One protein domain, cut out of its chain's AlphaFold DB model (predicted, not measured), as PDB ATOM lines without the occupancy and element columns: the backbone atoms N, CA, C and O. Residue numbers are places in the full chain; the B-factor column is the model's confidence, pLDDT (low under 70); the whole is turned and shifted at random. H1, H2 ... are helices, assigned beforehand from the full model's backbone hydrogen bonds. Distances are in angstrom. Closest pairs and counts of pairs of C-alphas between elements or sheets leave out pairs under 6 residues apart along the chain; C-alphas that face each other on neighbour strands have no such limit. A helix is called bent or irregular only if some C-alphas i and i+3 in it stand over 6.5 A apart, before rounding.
ATOM      1  N   PHE A  24      75.924 -39.801  -5.748       85.12
ATOM      2  CA  PHE A  24      77.034 -40.536  -5.149       85.12
ATOM      3  C   PHE A  24      78.391 -40.042  -5.664       85.12
ATOM      4  O   PHE A  24      79.307 -39.792  -4.880       85.12
ATOM      5  N   LYS A  25      78.525 -39.826  -6.978       86.06
ATOM      6  CA  LYS A  25      79.745 -39.268  -7.569       86.06
ATOM      7  C   LYS A  25      80.038 -37.876  -7.005       86.06
ATOM      8  O   LYS A  25      81.176 -37.619  -6.620       86.06
ATOM      9  N   LYS A  26      79.038 -36.995  -6.890       85.50
ATOM     10  CA  LYS A  26      79.187 -35.665  -6.263       85.50
ATOM     11  C   LYS A  26      79.587 -35.761  -4.788       85.50
ATOM     12  O   LYS A  26      80.394 -34.959  -4.329       85.50
ATOM     13  N   PHE A  27      79.067 -36.746  -4.059       84.69
ATOM     14  CA  PHE A  27      79.409 -36.999  -2.659       84.69
ATOM     15  C   PHE A  27      80.867 -37.450  -2.483       84.69
ATOM     16  O   PHE A  27      81.594 -36.878  -1.673       84.69
ATOM     17  N   ILE A  28      81.325 -38.415  -3.283       83.56
ATOM     18  CA  ILE A  28      82.712 -38.903  -3.260       83.56
ATOM     19  C   ILE A  28      83.691 -37.814  -3.727       83.56
ATOM     20  O   ILE A  28      84.740 -37.615  -3.118       83.56
ATOM     21  N   LEU A  29      83.340 -37.050  -4.765       86.00
ATOM     22  CA  LEU A  29      84.174 -35.957  -5.283       86.00
ATOM     23  C   LEU A  29      84.265 -34.747  -4.345       86.00
ATOM     24  O   LEU A  29      85.101 -33.876  -4.567       86.00
ATOM     25  N   LYS A  30      83.467 -34.701  -3.272       82.00
ATOM     26  CA  LYS A  30      83.542 -33.659  -2.237       82.00
ATOM     27  C   LYS A  30      84.845 -33.718  -1.415       82.00
ATOM     28  O   LYS A  30      85.051 -32.879  -0.546       82.00
ATOM     29  N   GLY A  31      85.723 -34.691  -1.691       74.94
ATOM     30  CA  GLY A  31      87.087 -34.805  -1.161       74.94
ATOM     31  C   GLY A  31      87.144 -35.396   0.245       74.94
ATOM     32  O   GLY A  31      87.863 -36.365   0.472       74.94
ATOM     33  N   ASP A  32      86.311 -34.882   1.145       85.50
ATOM     34  CA  ASP A  32      86.251 -35.243   2.567       85.50
ATOM     35  C   ASP A  32      86.040 -36.755   2.802       85.50
ATOM     36  O   ASP A  32      86.721 -37.402   3.603       85.50
ATOM     37  N   VAL A  33      85.160 -37.366   2.003       84.38
ATOM     38  CA  VAL A  33      84.797 -38.785   2.128       84.38
ATOM     39  C   VAL A  33      85.922 -39.706   1.660       84.38
ATOM     40  O   VAL A  33      86.138 -40.757   2.259       84.38
ATOM     41  N   VAL A  34      86.654 -39.338   0.607       87.81
ATOM     42  CA  VAL A  34      87.729 -40.177   0.047       87.81
ATOM     43  C   VAL A  34      88.904 -40.258   1.015       87.81
ATOM     44  O   VAL A  34      89.410 -41.354   1.272       87.81
ATOM     45  N   SER A  35      89.304 -39.128   1.605       86.69
ATOM     46  CA  SER A  35      90.347 -39.090   2.635       86.69
ATOM     47  C   SER A  35      89.950 -39.874   3.883       86.69
ATOM     48  O   SER A  35      90.743 -40.682   4.373       86.69
ATOM     49  N   LEU A  36      88.710 -39.709   4.357       92.44
ATOM     50  CA  LEU A  36      88.210 -40.428   5.527       92.44
ATOM     51  C   LEU A  36      88.155 -41.940   5.273       92.44
ATOM     52  O   LEU A  36      88.646 -42.733   6.076       92.44
ATOM     53  N   SER A  37      87.615 -42.337   4.119       90.19
ATOM     54  CA  SER A  37      87.470 -43.743   3.732       90.19
ATOM     55  C   SER A  37      88.828 -44.429   3.603       90.19
ATOM     56  O   SER A  37      88.998 -45.559   4.056       90.19
ATOM     57  N   THR A  38      89.818 -43.730   3.044       91.31
ATOM     58  CA  THR A  38      91.186 -44.242   2.909       91.31
ATOM     59  C   THR A  38      91.832 -44.461   4.277       91.31
ATOM     60  O   THR A  38      92.404 -45.524   4.515       91.31
ATOM     61  N   GLY A  39      91.686 -43.513   5.210       92.31
ATOM     62  CA  GLY A  39      92.203 -43.651   6.576       92.31
ATOM     63  C   GLY A  39      91.619 -44.860   7.316       92.31
ATOM     64  O   GLY A  39      92.362 -45.640   7.911       92.31
ATOM     65  N   VAL A  40      90.302 -45.069   7.216       93.31
ATOM     66  CA  VAL A  40      89.617 -46.220   7.831       93.31
ATOM     67  C   VAL A  40      90.074 -47.542   7.205       93.31
ATOM     68  O   VAL A  40      90.360 -48.502   7.924       93.31
ATOM     69  N   LEU A  41      90.188 -47.596   5.877       94.88
ATOM     70  CA  LEU A  41      90.558 -48.813   5.152       94.88
ATOM     71  C   LEU A  41      92.015 -49.220   5.419       94.88
ATOM     72  O   LEU A  41      92.294 -50.397   5.656       94.88
ATOM     73  N   ILE A  42      92.929 -48.246   5.464       94.00
ATOM     74  CA  ILE A  42      94.327 -48.464   5.854       94.00
ATOM     75  C   ILE A  42      94.406 -48.908   7.317       94.00
ATOM     76  O   ILE A  42      95.110 -49.871   7.610       94.00
ATOM     77  N   GLY A  43      93.660 -48.268   8.223       89.94
ATOM     78  CA  GLY A  43      93.613 -48.657   9.635       89.94
ATOM     79  C   GLY A  43      93.169 -50.109   9.829       89.94
ATOM     80  O   GLY A  43      93.824 -50.868  10.543       89.94
ATOM     81  N   ALA A  44      92.114 -50.531   9.125       91.19
ATOM     82  CA  ALA A  44      91.616 -51.904   9.169       91.19
ATOM     83  C   ALA A  44      92.620 -52.924   8.597       91.19
ATOM     84  O   ALA A  44      92.806 -54.002   9.163       91.19
ATOM     85  N   ALA A  45      93.283 -52.600   7.482       93.31
ATOM     86  CA  ALA A  45      94.298 -53.469   6.885       93.31
ATOM     87  C   ALA A  45      95.547 -53.583   7.770       93.31
ATOM     88  O   ALA A  45      96.068 -54.678   7.980       93.31
ATOM     89  N   PHE A  46      95.999 -52.461   8.326       86.38
ATOM     90  CA  PHE A  46      97.162 -52.409   9.197       86.38
ATOM     91  C   PHE A  46      96.922 -53.145  10.523       86.38
ATOM     92  O   PHE A  46      97.812 -53.855  10.990       86.38
ATOM     93  N   GLY A  47      95.709 -53.071  11.082       86.00
ATOM     94  CA  GLY A  47      95.317 -53.851  12.261       86.00
ATOM     95  C   GLY A  47      95.601 -55.348  12.099       86.00
ATOM     96  O   GLY A  47      96.212 -55.952  12.973       86.00
ATOM     97  N   LYS A  48      95.312 -55.925  10.923       89.19
ATOM     98  CA  LYS A  48      95.610 -57.340  10.634       89.19
ATOM     99  C   LYS A  48      97.104 -57.671  10.673       89.19
ATOM    100  O   LYS A  48      97.471 -58.776  11.063       89.19
ATOM    101  N   ILE A  49      97.968 -56.739  10.265       86.44
ATOM    102  CA  ILE A  49      99.428 -56.918  10.325       86.44
ATOM    103  C   ILE A  49      99.878 -56.960  11.786       86.44
ATOM    104  O   ILE A  49     100.673 -57.819  12.168       86.44
ATOM    105  N   VAL A  50      99.333 -56.064  12.613       81.19
ATOM    106  CA  VAL A  50      99.603 -56.042  14.053       81.19
ATOM    107  C   VAL A  50      99.096 -57.313  14.729       81.19
ATOM    108  O   VAL A  50      99.819 -57.897  15.536       81.19
ATOM    109  N   ASP A  51      97.898 -57.772  14.378       83.56
ATOM    110  CA  ASP A  51      97.320 -59.006  14.911       83.56
ATOM    111  C   ASP A  51      98.162 -60.225  14.534       83.56
ATOM    112  O   ASP A  51      98.417 -61.082  15.379       83.56
ATOM    113  N   ALA A  52      98.651 -60.293  13.292       87.62
ATOM    114  CA  ALA A  52      99.531 -61.362  12.831       87.62
ATOM    115  C   ALA A  52     100.886 -61.344  13.556       87.62
ATOM    116  O   ALA A  52     101.357 -62.391  14.001       87.62
ATOM    117  N   PHE A  53     101.494 -60.168  13.736       82.25
ATOM    118  CA  PHE A  53     102.746 -60.020  14.485       82.25
ATOM    119  C   PHE A  53     102.570 -60.407  15.957       82.25
ATOM    120  O   PHE A  53     103.345 -61.183  16.516       82.25
ATOM    121  N   THR A  54     101.508 -59.914  16.587       77.38
ATOM    122  CA  THR A  54     101.199 -60.213  17.987       77.38
ATOM    123  C   THR A  54     100.878 -61.692  18.163       77.38
ATOM    124  O   THR A  54     101.400 -62.353  19.058       77.38
ATOM    125  N   GLY A  55     100.035 -62.243  17.297       81.00
ATOM    126  CA  GLY A  55      99.652 -63.645  17.334       81.00
ATOM    127  C   GLY A  55     100.820 -64.591  17.069       81.00
ATOM    128  O   GLY A  55     100.921 -65.611  17.741       81.00
ATOM    129  N   GLY A  56     101.697 -64.251  16.122       82.38
ATOM    130  CA  GLY A  56     102.790 -65.113  15.679       82.38
ATOM    131  C   GLY A  56     104.075 -64.998  16.497       82.38
ATOM    132  O   GLY A  56     104.811 -65.972  16.593       82.38
ATOM    133  N   ILE A  57     104.357 -63.835  17.088       79.56
ATOM    134  CA  ILE A  57     105.615 -63.586  17.808       79.56
ATOM    135  C   ILE A  57     105.338 -63.367  19.294       79.56
ATOM    136  O   ILE A  57     105.897 -64.068  20.135       79.56
ATOM    137  N   VAL A  58     104.428 -62.454  19.637       73.69
ATOM    138  CA  VAL A  58     104.193 -62.063  21.037       73.69
ATOM    139  C   VAL A  58     103.517 -63.173  21.846       73.69
ATOM    140  O   VAL A  58     103.996 -63.506  22.927       73.69
ATOM    141  N   LYS A  59     102.427 -63.774  21.346       75.69
ATOM    142  CA  LYS A  59     101.695 -64.823  22.083       75.69
ATOM    143  C   LYS A  59     102.555 -66.068  22.375       75.69
ATOM    144  O   LYS A  59     102.504 -66.536  23.510       75.69
ATOM    145  N   PRO A  60     103.377 -66.593  21.442       77.75
ATOM    146  CA  PRO A  60     104.282 -67.702  21.747       77.75
ATOM    147  C   PRO A  60     105.373 -67.343  22.764       77.75
ATOM    148  O   PRO A  60     105.670 -68.146  23.646       77.75
ATOM    149  N   LEU A  61     105.932 -66.130  22.689       76.12
ATOM    150  CA  LEU A  61     106.902 -65.624  23.670       76.12
ATOM    151  C   LEU A  61     106.299 -65.544  25.081       76.12
ATOM    152  O   LEU A  61     106.934 -65.962  26.047       76.12
ATOM    153  N   LEU A  62     105.052 -65.078  25.191       68.88
ATOM    154  CA  LEU A  62     104.299 -65.080  26.448       68.88
ATOM    155  C   LEU A  62     104.044 -66.492  26.983       68.88
ATOM    156  O   LEU A  62     104.192 -66.724  28.183       68.88
ATOM    157  N   GLY A  63     103.716 -67.434  26.094       69.62
ATOM    158  CA  GLY A  63     103.550 -68.842  26.450       69.62
ATOM    159  C   GLY A  63     104.824 -69.460  27.033       69.62
ATOM    160  O   GLY A  63     104.756 -70.228  27.986       69.62
ATOM    161  N   TYR A  64     105.996 -69.087  26.512       69.31
ATOM    162  CA  TYR A  64     107.286 -69.611  26.974       69.31
ATOM    163  C   TYR A  64     107.779 -68.978  28.290       69.31
ATOM    164  O   TYR A  64     108.425 -69.648  29.090       69.31
ATOM    165  N   MET A  65     107.466 -67.702  28.550       60.84
ATOM    166  CA  MET A  65     107.939 -66.963  29.737       60.84
ATOM    167  C   MET A  65     107.124 -67.208  31.024       60.84
ATOM    168  O   MET A  65     107.376 -66.551  32.032       60.84
ATOM    169  N   GLY A  66     106.182 -68.158  31.026       56.75
ATOM    170  CA  GLY A  66     105.451 -68.578  32.232       56.75
ATOM    171  C   GLY A  66     103.943 -68.316  32.222       56.75
ATOM    172  O   GLY A  66     103.288 -68.527  33.241       56.75
ATOM    173  N   GLY A  67     103.372 -67.880  31.099       57.66
ATOM    174  CA  GLY A  67     101.925 -67.811  30.911       57.66
ATOM    175  C   GLY A  67     101.406 -69.082  30.254       57.66
ATOM    176  O   GLY A  67     101.150 -69.079  29.053       57.66
ATOM    177  N   ASP A  68     101.227 -70.166  31.012       56.78
ATOM    178  CA  ASP A  68     100.349 -71.231  30.524       56.78
ATOM    179  C   ASP A  68      98.987 -70.573  30.216       56.78
ATOM    180  O   ASP A  68      98.463 -69.848  31.071       56.78
ATOM    181  N   PRO A  69      98.387 -70.764  29.029       54.59
ATOM    182  CA  PRO A  69      97.026 -70.294  28.771       54.59
ATOM    183  C   PRO A  69      96.015 -70.831  29.803       54.59
ATOM    184  O   PRO A  69      94.910 -70.304  29.888       54.59
ATOM    185  N   ASN A  70      96.411 -71.821  30.613       53.56
ATOM    186  CA  ASN A  70      95.674 -72.371  31.739       53.56
ATOM    187  C   ASN A  70      96.181 -71.908  33.117       53.56
ATOM    188  O   ASN A  70      96.197 -72.729  34.041       53.56
ATOM    189  N   VAL A  71      96.553 -70.634  33.328       56.06
ATOM    190  CA  VAL A  71      96.588 -70.067  34.698       56.06
ATOM    191  C   VAL A  71      95.165 -70.151  35.262       56.06
ATOM    192  O   VAL A  71      94.363 -69.233  35.168       56.06
ATOM    193  N   SER A  72      94.828 -71.318  35.797       55.53
ATOM    194  CA  SER A  72      93.470 -71.756  36.094       55.53
ATOM    195  C   SER A  72      93.029 -71.181  37.433       55.53
ATOM    196  O   SER A  72      92.656 -71.913  38.347       55.53
ATOM    197  N   LEU A  73      93.074 -69.856  37.575       56.12
ATOM    198  CA  LEU A  73      92.346 -69.151  38.621       56.12
ATOM    199  C   LEU A  73      90.870 -69.117  38.216       56.12
ATOM    200  O   LEU A  73      90.327 -68.098  37.790       56.12
ATOM    201  N   LYS A  74      90.236 -70.288  38.311       58.81
ATOM    202  CA  LYS A  74      88.799 -70.439  38.121       58.81
ATOM    203  C   LYS A  74      88.097 -69.988  39.392       58.81
ATOM    204  O   LYS A  74      88.137 -70.680  40.406       58.81
ATOM    205  N   LEU A  75      87.440 -68.833  39.335       58.31
ATOM    206  CA  LEU A  75      86.513 -68.394  40.375       58.31
ATOM    207  C   LEU A  75      85.099 -68.799  39.928       58.31
ATOM    208  O   LEU A  75      84.367 -68.028  39.306       58.31
ATOM    209  N   GLY A  76      84.749 -70.068  40.146       69.44
ATOM    210  CA  GLY A  76      83.505 -70.652  39.633       69.44
ATOM    211  C   GLY A  76      83.504 -70.767  38.103       69.44
ATOM    212  O   GLY A  76      84.337 -71.468  37.535       69.44
ATOM    213  N   ILE A  77      82.565 -70.088  37.439       70.06
ATOM    214  CA  ILE A  77      82.425 -70.057  35.967       70.06
ATOM    215  C   ILE A  77      83.381 -69.076  35.265       70.06
ATOM    216  O   ILE A  77      83.449 -69.081  34.037       70.06
ATOM    217  N   PHE A  78      84.113 -68.239  36.008       68.69
ATOM    218  CA  PHE A  78      84.994 -67.221  35.429       68.69
ATOM    219  C   PHE A  78      86.446 -67.695  35.353       68.69
ATOM    220  O   PHE A  78      87.013 -68.136  36.354       68.69
ATOM    221  N   ASP A  79      87.053 -67.550  34.173       73.69
ATOM    222  CA  ASP A  79      88.468 -67.826  33.928       73.69
ATOM    223  C   ASP A  79      89.274 -66.519  33.958       73.69
ATOM    224  O   ASP A  79      89.370 -65.785  32.971       73.69
ATOM    225  N   LEU A  80      89.821 -66.194  35.132       76.19
ATOM    226  CA  LEU A  80      90.634 -64.991  35.310       76.19
ATOM    227  C   LEU A  80      91.991 -65.107  34.601       76.19
ATOM    228  O   LEU A  80      92.564 -64.084  34.226       76.19
ATOM    229  N   GLY A  81      92.481 -66.329  34.366       73.75
ATOM    230  CA  GLY A  81      93.710 -66.577  33.616       73.75
ATOM    231  C   GLY A  81      93.606 -66.094  32.180       73.75
ATOM    232  O   GLY A  81      94.501 -65.405  31.687       73.75
ATOM    233  N   LEU A  82      92.469 -66.366  31.537       75.88
ATOM    234  CA  LEU A  82      92.198 -65.900  30.180       75.88
ATOM    235  C   LEU A  82      92.196 -64.367  30.085       75.88
ATOM    236  O   LEU A  82      92.762 -63.803  29.148       75.88
ATOM    237  N   ILE A  83      91.591 -63.690  31.065       77.88
ATOM    238  CA  ILE A  83      91.515 -62.223  31.103       77.88
ATOM    239  C   ILE A  83      92.906 -61.620  31.316       77.88
ATOM    240  O   ILE A  83      93.293 -60.712  30.583       77.88
ATOM    241  N   ILE A  84      93.680 -62.136  32.275       76.88
ATOM    242  CA  ILE A  84      95.040 -61.654  32.553       76.88
ATOM    243  C   ILE A  84      95.929 -61.833  31.320       76.88
ATOM    244  O   ILE A  84      96.624 -60.900  30.921       76.88
ATOM    245  N   ASN A  85      95.852 -62.990  30.660       76.00
ATOM    246  CA  ASN A  85      96.583 -63.238  29.423       76.00
ATOM    247  C   ASN A  85      96.169 -62.266  28.302       76.00
ATOM    248  O   ASN A  85      97.026 -61.695  27.628       76.00
ATOM    249  N   ALA A  86      94.866 -62.016  28.127       79.19
ATOM    250  CA  ALA A  86      94.369 -61.060  27.139       79.19
ATOM    251  C   ALA A  86      94.867 -59.629  27.408       79.19
ATOM    252  O   ALA A  86      95.272 -58.937  26.475       79.19
ATOM    253  N   VAL A  87      94.903 -59.203  28.674       84.00
ATOM    254  CA  VAL A  87      95.433 -57.891  29.076       84.00
ATOM    255  C   VAL A  87      96.934 -57.797  28.805       84.00
ATOM    256  O   VAL A  87      97.381 -56.810  28.223       84.00
ATOM    257  N   ILE A  88      97.718 -58.821  29.157       79.06
ATOM    258  CA  ILE A  88      99.165 -58.846  28.889       79.06
ATOM    259  C   ILE A  88      99.432 -58.789  27.378       79.06
ATOM    260  O   ILE A  88     100.237 -57.977  26.920       79.06
ATOM    261  N   ALA A  89      98.720 -59.596  26.588       77.31
ATOM    262  CA  ALA A  89      98.832 -59.584  25.134       77.31
ATOM    263  C   ALA A  89      98.468 -58.211  24.546       77.31
ATOM    264  O   ALA A  89      99.188 -57.702  23.683       77.31
ATOM    265  N   PHE A  90      97.401 -57.575  25.037       83.75
ATOM    266  CA  PHE A  90      97.001 -56.229  24.627       83.75
ATOM    267  C   PHE A  90      98.079 -55.184  24.945       83.75
ATOM    268  O   PHE A  90      98.445 -54.405  24.066       83.75
ATOM    269  N   LEU A  91      98.636 -55.189  26.160       86.94
ATOM    270  CA  LEU A  91      99.679 -54.241  26.562       86.94
ATOM    271  C   LEU A  91     100.940 -54.374  25.705       86.94
ATOM    272  O   LEU A  91     101.509 -53.361  25.297       86.94
ATOM    273  N   ILE A  92     101.360 -55.598  25.373       81.88
ATOM    274  CA  ILE A  92     102.519 -55.797  24.494       81.88
ATOM    275  C   ILE A  92     102.201 -55.362  23.062       81.88
ATOM    276  O   ILE A  92     103.020 -54.695  22.433       81.88
ATOM    277  N   THR A  93     101.003 -55.664  22.559       80.00
ATOM    278  CA  THR A  93     100.548 -55.191  21.240       80.00
ATOM    279  C   THR A  93     100.593 -53.668  21.152       80.00
ATOM    280  O   THR A  93     101.163 -53.106  20.215       80.00
ATOM    281  N   ALA A  94     100.045 -52.990  22.162       86.56
ATOM    282  CA  ALA A  94     100.064 -51.538  22.265       86.56
ATOM    283  C   ALA A  94     101.501 -50.998  22.331       86.56
ATOM    284  O   ALA A  94     101.816 -50.023  21.649       86.56
ATOM    285  N   ALA A  95     102.391 -51.657  23.081       86.75
ATOM    286  CA  ALA A  95     103.802 -51.285  23.153       86.75
ATOM    287  C   ALA A  95     104.508 -51.406  21.791       86.75
ATOM    288  O   ALA A  95     105.271 -50.516  21.413       86.75
ATOM    289  N   VAL A  96     104.223 -52.460  21.023       82.12
ATOM    290  CA  VAL A  96     104.775 -52.654  19.673       82.12
ATOM    291  C   VAL A  96     104.267 -51.575  18.716       82.12
ATOM    292  O   VAL A  96     105.080 -50.935  18.049       82.12
ATOM    293  N   ILE A  97     102.954 -51.310  18.680       83.25
ATOM    294  CA  ILE A  97     102.376 -50.222  17.866       83.25
ATOM    295  C   ILE A  97     103.032 -48.887  18.230       83.25
ATOM    296  O   ILE A  97     103.450 -48.123  17.355       83.25
ATOM    297  N   PHE A  98     103.147 -48.609  19.528       87.00
ATOM    298  CA  PHE A  98     103.744 -47.380  20.020       87.00
ATOM    299  C   PHE A  98     105.198 -47.237  19.561       87.00
ATOM    300  O   PHE A  98     105.602 -46.176  19.089       87.00
ATOM    301  N   PHE A  99     105.994 -48.304  19.644       87.25
ATOM    302  CA  PHE A  99     107.413 -48.232  19.307       87.25
ATOM    303  C   PHE A  99     107.682 -48.199  17.796       87.25
ATOM    304  O   PHE A  99     108.651 -47.566  17.379       87.25
ATOM    305  N   ILE A 100     106.846 -48.851  16.981       84.25
ATOM    306  CA  ILE A 100     107.034 -48.958  15.525       84.25
ATOM    307  C   ILE A 100     106.362 -47.813  14.756       84.25
ATOM    308  O   ILE A 100     106.893 -47.385  13.737       84.25
ATOM    309  N   ILE A 101     105.228 -47.286  15.225       82.56
ATOM    310  CA  ILE A 101     104.479 -46.240  14.507       82.56
ATOM    311  C   ILE A 101     104.558 -44.916  15.242       82.56
ATOM    312  O   ILE A 101     105.034 -43.927  14.686       82.56
ATOM    313  N   VAL A 102     104.109 -44.890  16.500       86.56
ATOM    314  CA  VAL A 102     103.935 -43.634  17.242       86.56
ATOM    315  C   VAL A 102     105.286 -42.970  17.478       86.56
ATOM    316  O   VAL A 102     105.435 -41.776  17.243       86.56
ATOM    317  N   LYS A 103     106.307 -43.733  17.876       90.31
ATOM    318  CA  LYS A 103     107.642 -43.198  18.149       90.31
ATOM    319  C   LYS A 103     108.345 -42.680  16.882       90.31
ATOM    320  O   LYS A 103     108.838 -41.554  16.944       90.31
ATOM    321  N   PRO A 104     108.397 -43.396  15.739       89.19
ATOM    322  CA  PRO A 104     108.982 -42.853  14.514       89.19
ATOM    323  C   PRO A 104     108.194 -41.675  13.951       89.19
ATOM    324  O   PRO A 104     108.814 -40.706  13.520       89.19
ATOM    325  N   TYR A 105     106.862 -41.716  14.016       88.81
ATOM    326  CA  TYR A 105     106.017 -40.593  13.619       88.81
ATOM    327  C   TYR A 105     106.298 -39.356  14.481       88.81
ATOM    328  O   TYR A 105     106.642 -38.302  13.950       88.81
ATOM    329  N   ASN A 106     106.280 -39.496  15.810       91.50
ATOM    330  CA  ASN A 106     106.602 -38.409  16.736       91.50
ATOM    331  C   ASN A 106     108.038 -37.900  16.542       91.50
ATOM    332  O   ASN A 106     108.274 -36.698  16.607       91.50
ATOM    333  N   MET A 107     108.998 -38.786  16.261       87.44
ATOM    334  CA  MET A 107     110.385 -38.408  15.973       87.44
ATOM    335  C   MET A 107     110.516 -37.648  14.646       87.44
ATOM    336  O   MET A 107     111.295 -36.699  14.564       87.44
ATOM    337  N   LEU A 108     109.783 -38.048  13.605       88.50
ATOM    338  CA  LEU A 108     109.770 -37.361  12.317       88.50
ATOM    339  C   LEU A 108     109.132 -35.976  12.448       88.50
ATOM    340  O   LEU A 108     109.735 -34.997  12.022       88.50
ATOM    341  N   MET A 109     107.973 -35.883  13.100       82.19
ATOM    342  CA  MET A 109     107.293 -34.609  13.339       82.19
ATOM    343  C   MET A 109     108.141 -33.678  14.207       82.19
ATOM    344  O   MET A 109     108.282 -32.504  13.882       82.19
ATOM    345  N   ALA A 110     108.808 -34.206  15.238       82.62
ATOM    346  CA  ALA A 110     109.757 -33.436  16.034       82.62
ATOM    347  C   ALA A 110     110.943 -32.924  15.202       82.62
ATOM    348  O   ALA A 110     111.442 -31.840  15.478       82.62
ATOM    349  N   ARG A 111     111.399 -33.667  14.180       75.94
ATOM    350  CA  ARG A 111     112.467 -33.227  13.264       75.94
ATOM    351  C   ARG A 111     112.000 -32.190  12.250       75.94
ATOM    352  O   ARG A 111     112.797 -31.322  11.922       75.94
ATOM    353  N   VAL A 112     110.766 -32.282  11.759       74.88
ATOM    354  CA  VAL A 112     110.175 -31.278  10.858       74.88
ATOM    355  C   VAL A 112     109.946 -29.973  11.621       74.88
ATOM    356  O   VAL A 112     110.471 -28.952  11.200       74.88
ATOM    357  N   ALA A 113     109.333 -30.034  12.807       70.62
ATOM    358  CA  ALA A 113     109.141 -28.872  13.678       70.62
ATOM    359  C   ALA A 113     110.470 -28.217  14.106       70.62
ATOM    360  O   ALA A 113     110.567 -27.001  14.196       70.62
ATOM    361  N   ARG A 114     111.541 -29.000  14.318       64.94
ATOM    362  CA  ARG A 114     112.887 -28.452  14.595       64.94
ATOM    363  C   ARG A 114     113.584 -27.847  13.382       64.94
ATOM    364  O   ARG A 114     114.554 -27.120  13.559       64.94
ATOM    365  N   LYS A 115     113.176 -28.208  12.165       58.00
ATOM    366  CA  LYS A 115     113.767 -27.678  10.929       58.00
ATOM    367  C   LYS A 115     113.196 -26.305  10.568       58.00
ATOM    368  O   LYS A 115     113.721 -25.665   9.663       58.00
ATOM    369  N   GLU A 116     112.163 -25.865  11.285       57.56
ATOM    370  CA  GLU A 116     111.480 -24.587  11.090       57.56
ATOM    371  C   GLU A 116     112.085 -23.423  11.908       57.56
ATOM    372  O   GLU A 116     111.688 -22.284  11.691       57.56
ATOM    373  N   GLU A 117     113.127 -23.628  12.733       53.00
ATOM    374  CA  GLU A 117     113.874 -22.527  13.385       53.00
ATOM    375  C   GLU A 117     115.399 -22.813  13.467       53.00
ATOM    376  O   GLU A 117     115.768 -23.823  14.074       53.00
ATOM    377  N   PRO A 118     116.332 -21.964  12.953       52.19
ATOM    378  CA  PRO A 118     116.190 -20.743  12.151       52.19
ATOM    379  C   PRO A 118     117.049 -20.725  10.857       52.19
ATOM    380  O   PRO A 118     118.277 -20.768  10.894       52.19
ATOM    381  N   ALA A 119     116.370 -20.609   9.712       54.31
ATOM    382  CA  ALA A 119     116.685 -19.770   8.539       54.31
ATOM    383  C   ALA A 119     115.648 -20.063   7.434       54.31
ATOM    384  O   ALA A 119     115.982 -20.291   6.275       54.31
ATOM    385  N   ALA A 120     114.371 -20.116   7.801       59.88
ATOM    386  CA  ALA A 120     113.273 -20.086   6.855       59.88
ATOM    387  C   ALA A 120     112.365 -18.956   7.325       59.88
ATOM    388  O   ALA A 120     111.959 -18.929   8.486       59.88
TER     389      ALA A 120
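AT A GLANCE: This is residues 24 to 120 of the 141 residues of the protein "Large-conductance mechanosensitive channel" of bacterium (UniProt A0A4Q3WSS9). Two long helices, H3 and H2, cross as a lopsided X, meeting where residues 89 to 97 of H3 pass residues 50 to 62 of H2; the arms formed by residues 99 to 105 of H3 and by residues 38 to 46 of H2 stand free. A long link, residues 65 to 79, joins the two helices at one end of the X, and the short helix H1 sits by the start of H2. The printed part has 97 residues with three named helices, in the order H1, H2, H3, and no named strand; the class is all helix. The whole is extended, with a radius of gyration of the C-alphas of 20.8 A, and its outline is flat, spanning 62 by 46 by 23 A.

HOW THE PARTS SIT: Begin with H3, residues 80 to 114, the longest helix, and look for its kink of 29 degrees near residue 98. It touches H2, residues 32 to 64, with residues 89 to 97 alone, and H2 touches it with residues 50 to 62 alone. Their closest C-alphas are those of Thr 54 and Thr 93, 6.0 A apart. The two run opposite ways at a steep tilt of 53 degrees. Near residue 54 H2 has a kink of 31 degrees. Go back along the chain to H1, residues 24 to 28, which is close to H2 but not clearly touching it: the closest C-alphas, those of Ile 28 and Val 34, are 6.1 A apart. H1 and H3 are apart. In the backbone, every O i to N i+4 pair of H1 is within hydrogen-bond range, as are 25 of 29 in H2 and 29 of 31 in H3.

IN THESE COORDINATES: Find C-alpha 80 of Leu 80 at (90.634, -64.991, 35.310); from there H3 runs 47.5 A to C-alpha 114 at (112.887, -28.452, 14.595). H3 is neither bent nor irregular, but only just: C-alphas 100 and 103 are 6.4 A apart. H2 starts with C-alpha 32 at (86.251, -35.243, 2.567) and measures 47.1 A to C-alpha 64. It is only just irregular, with C-alphas 56 and 59 6.50 A apart. H1 measures 6.2 A from C-alpha 24 to C-alpha 28.

THE WHOLE: The two C-alphas farthest apart are those of Gly 76 and Ala 119, at 68.2 A. The printed part has no cut. The link from H1 to H2 is tight, with 3 residues, and that from H2 to H3 is long, with 15; within the long one, residues 74 to 75 pair with residues 78 to 79, antiparallel. The mean pLDDT of the printed part is 77.9, and it falls under 70 at residues 62 to 76, at residue 78 and at residues 114 to 120.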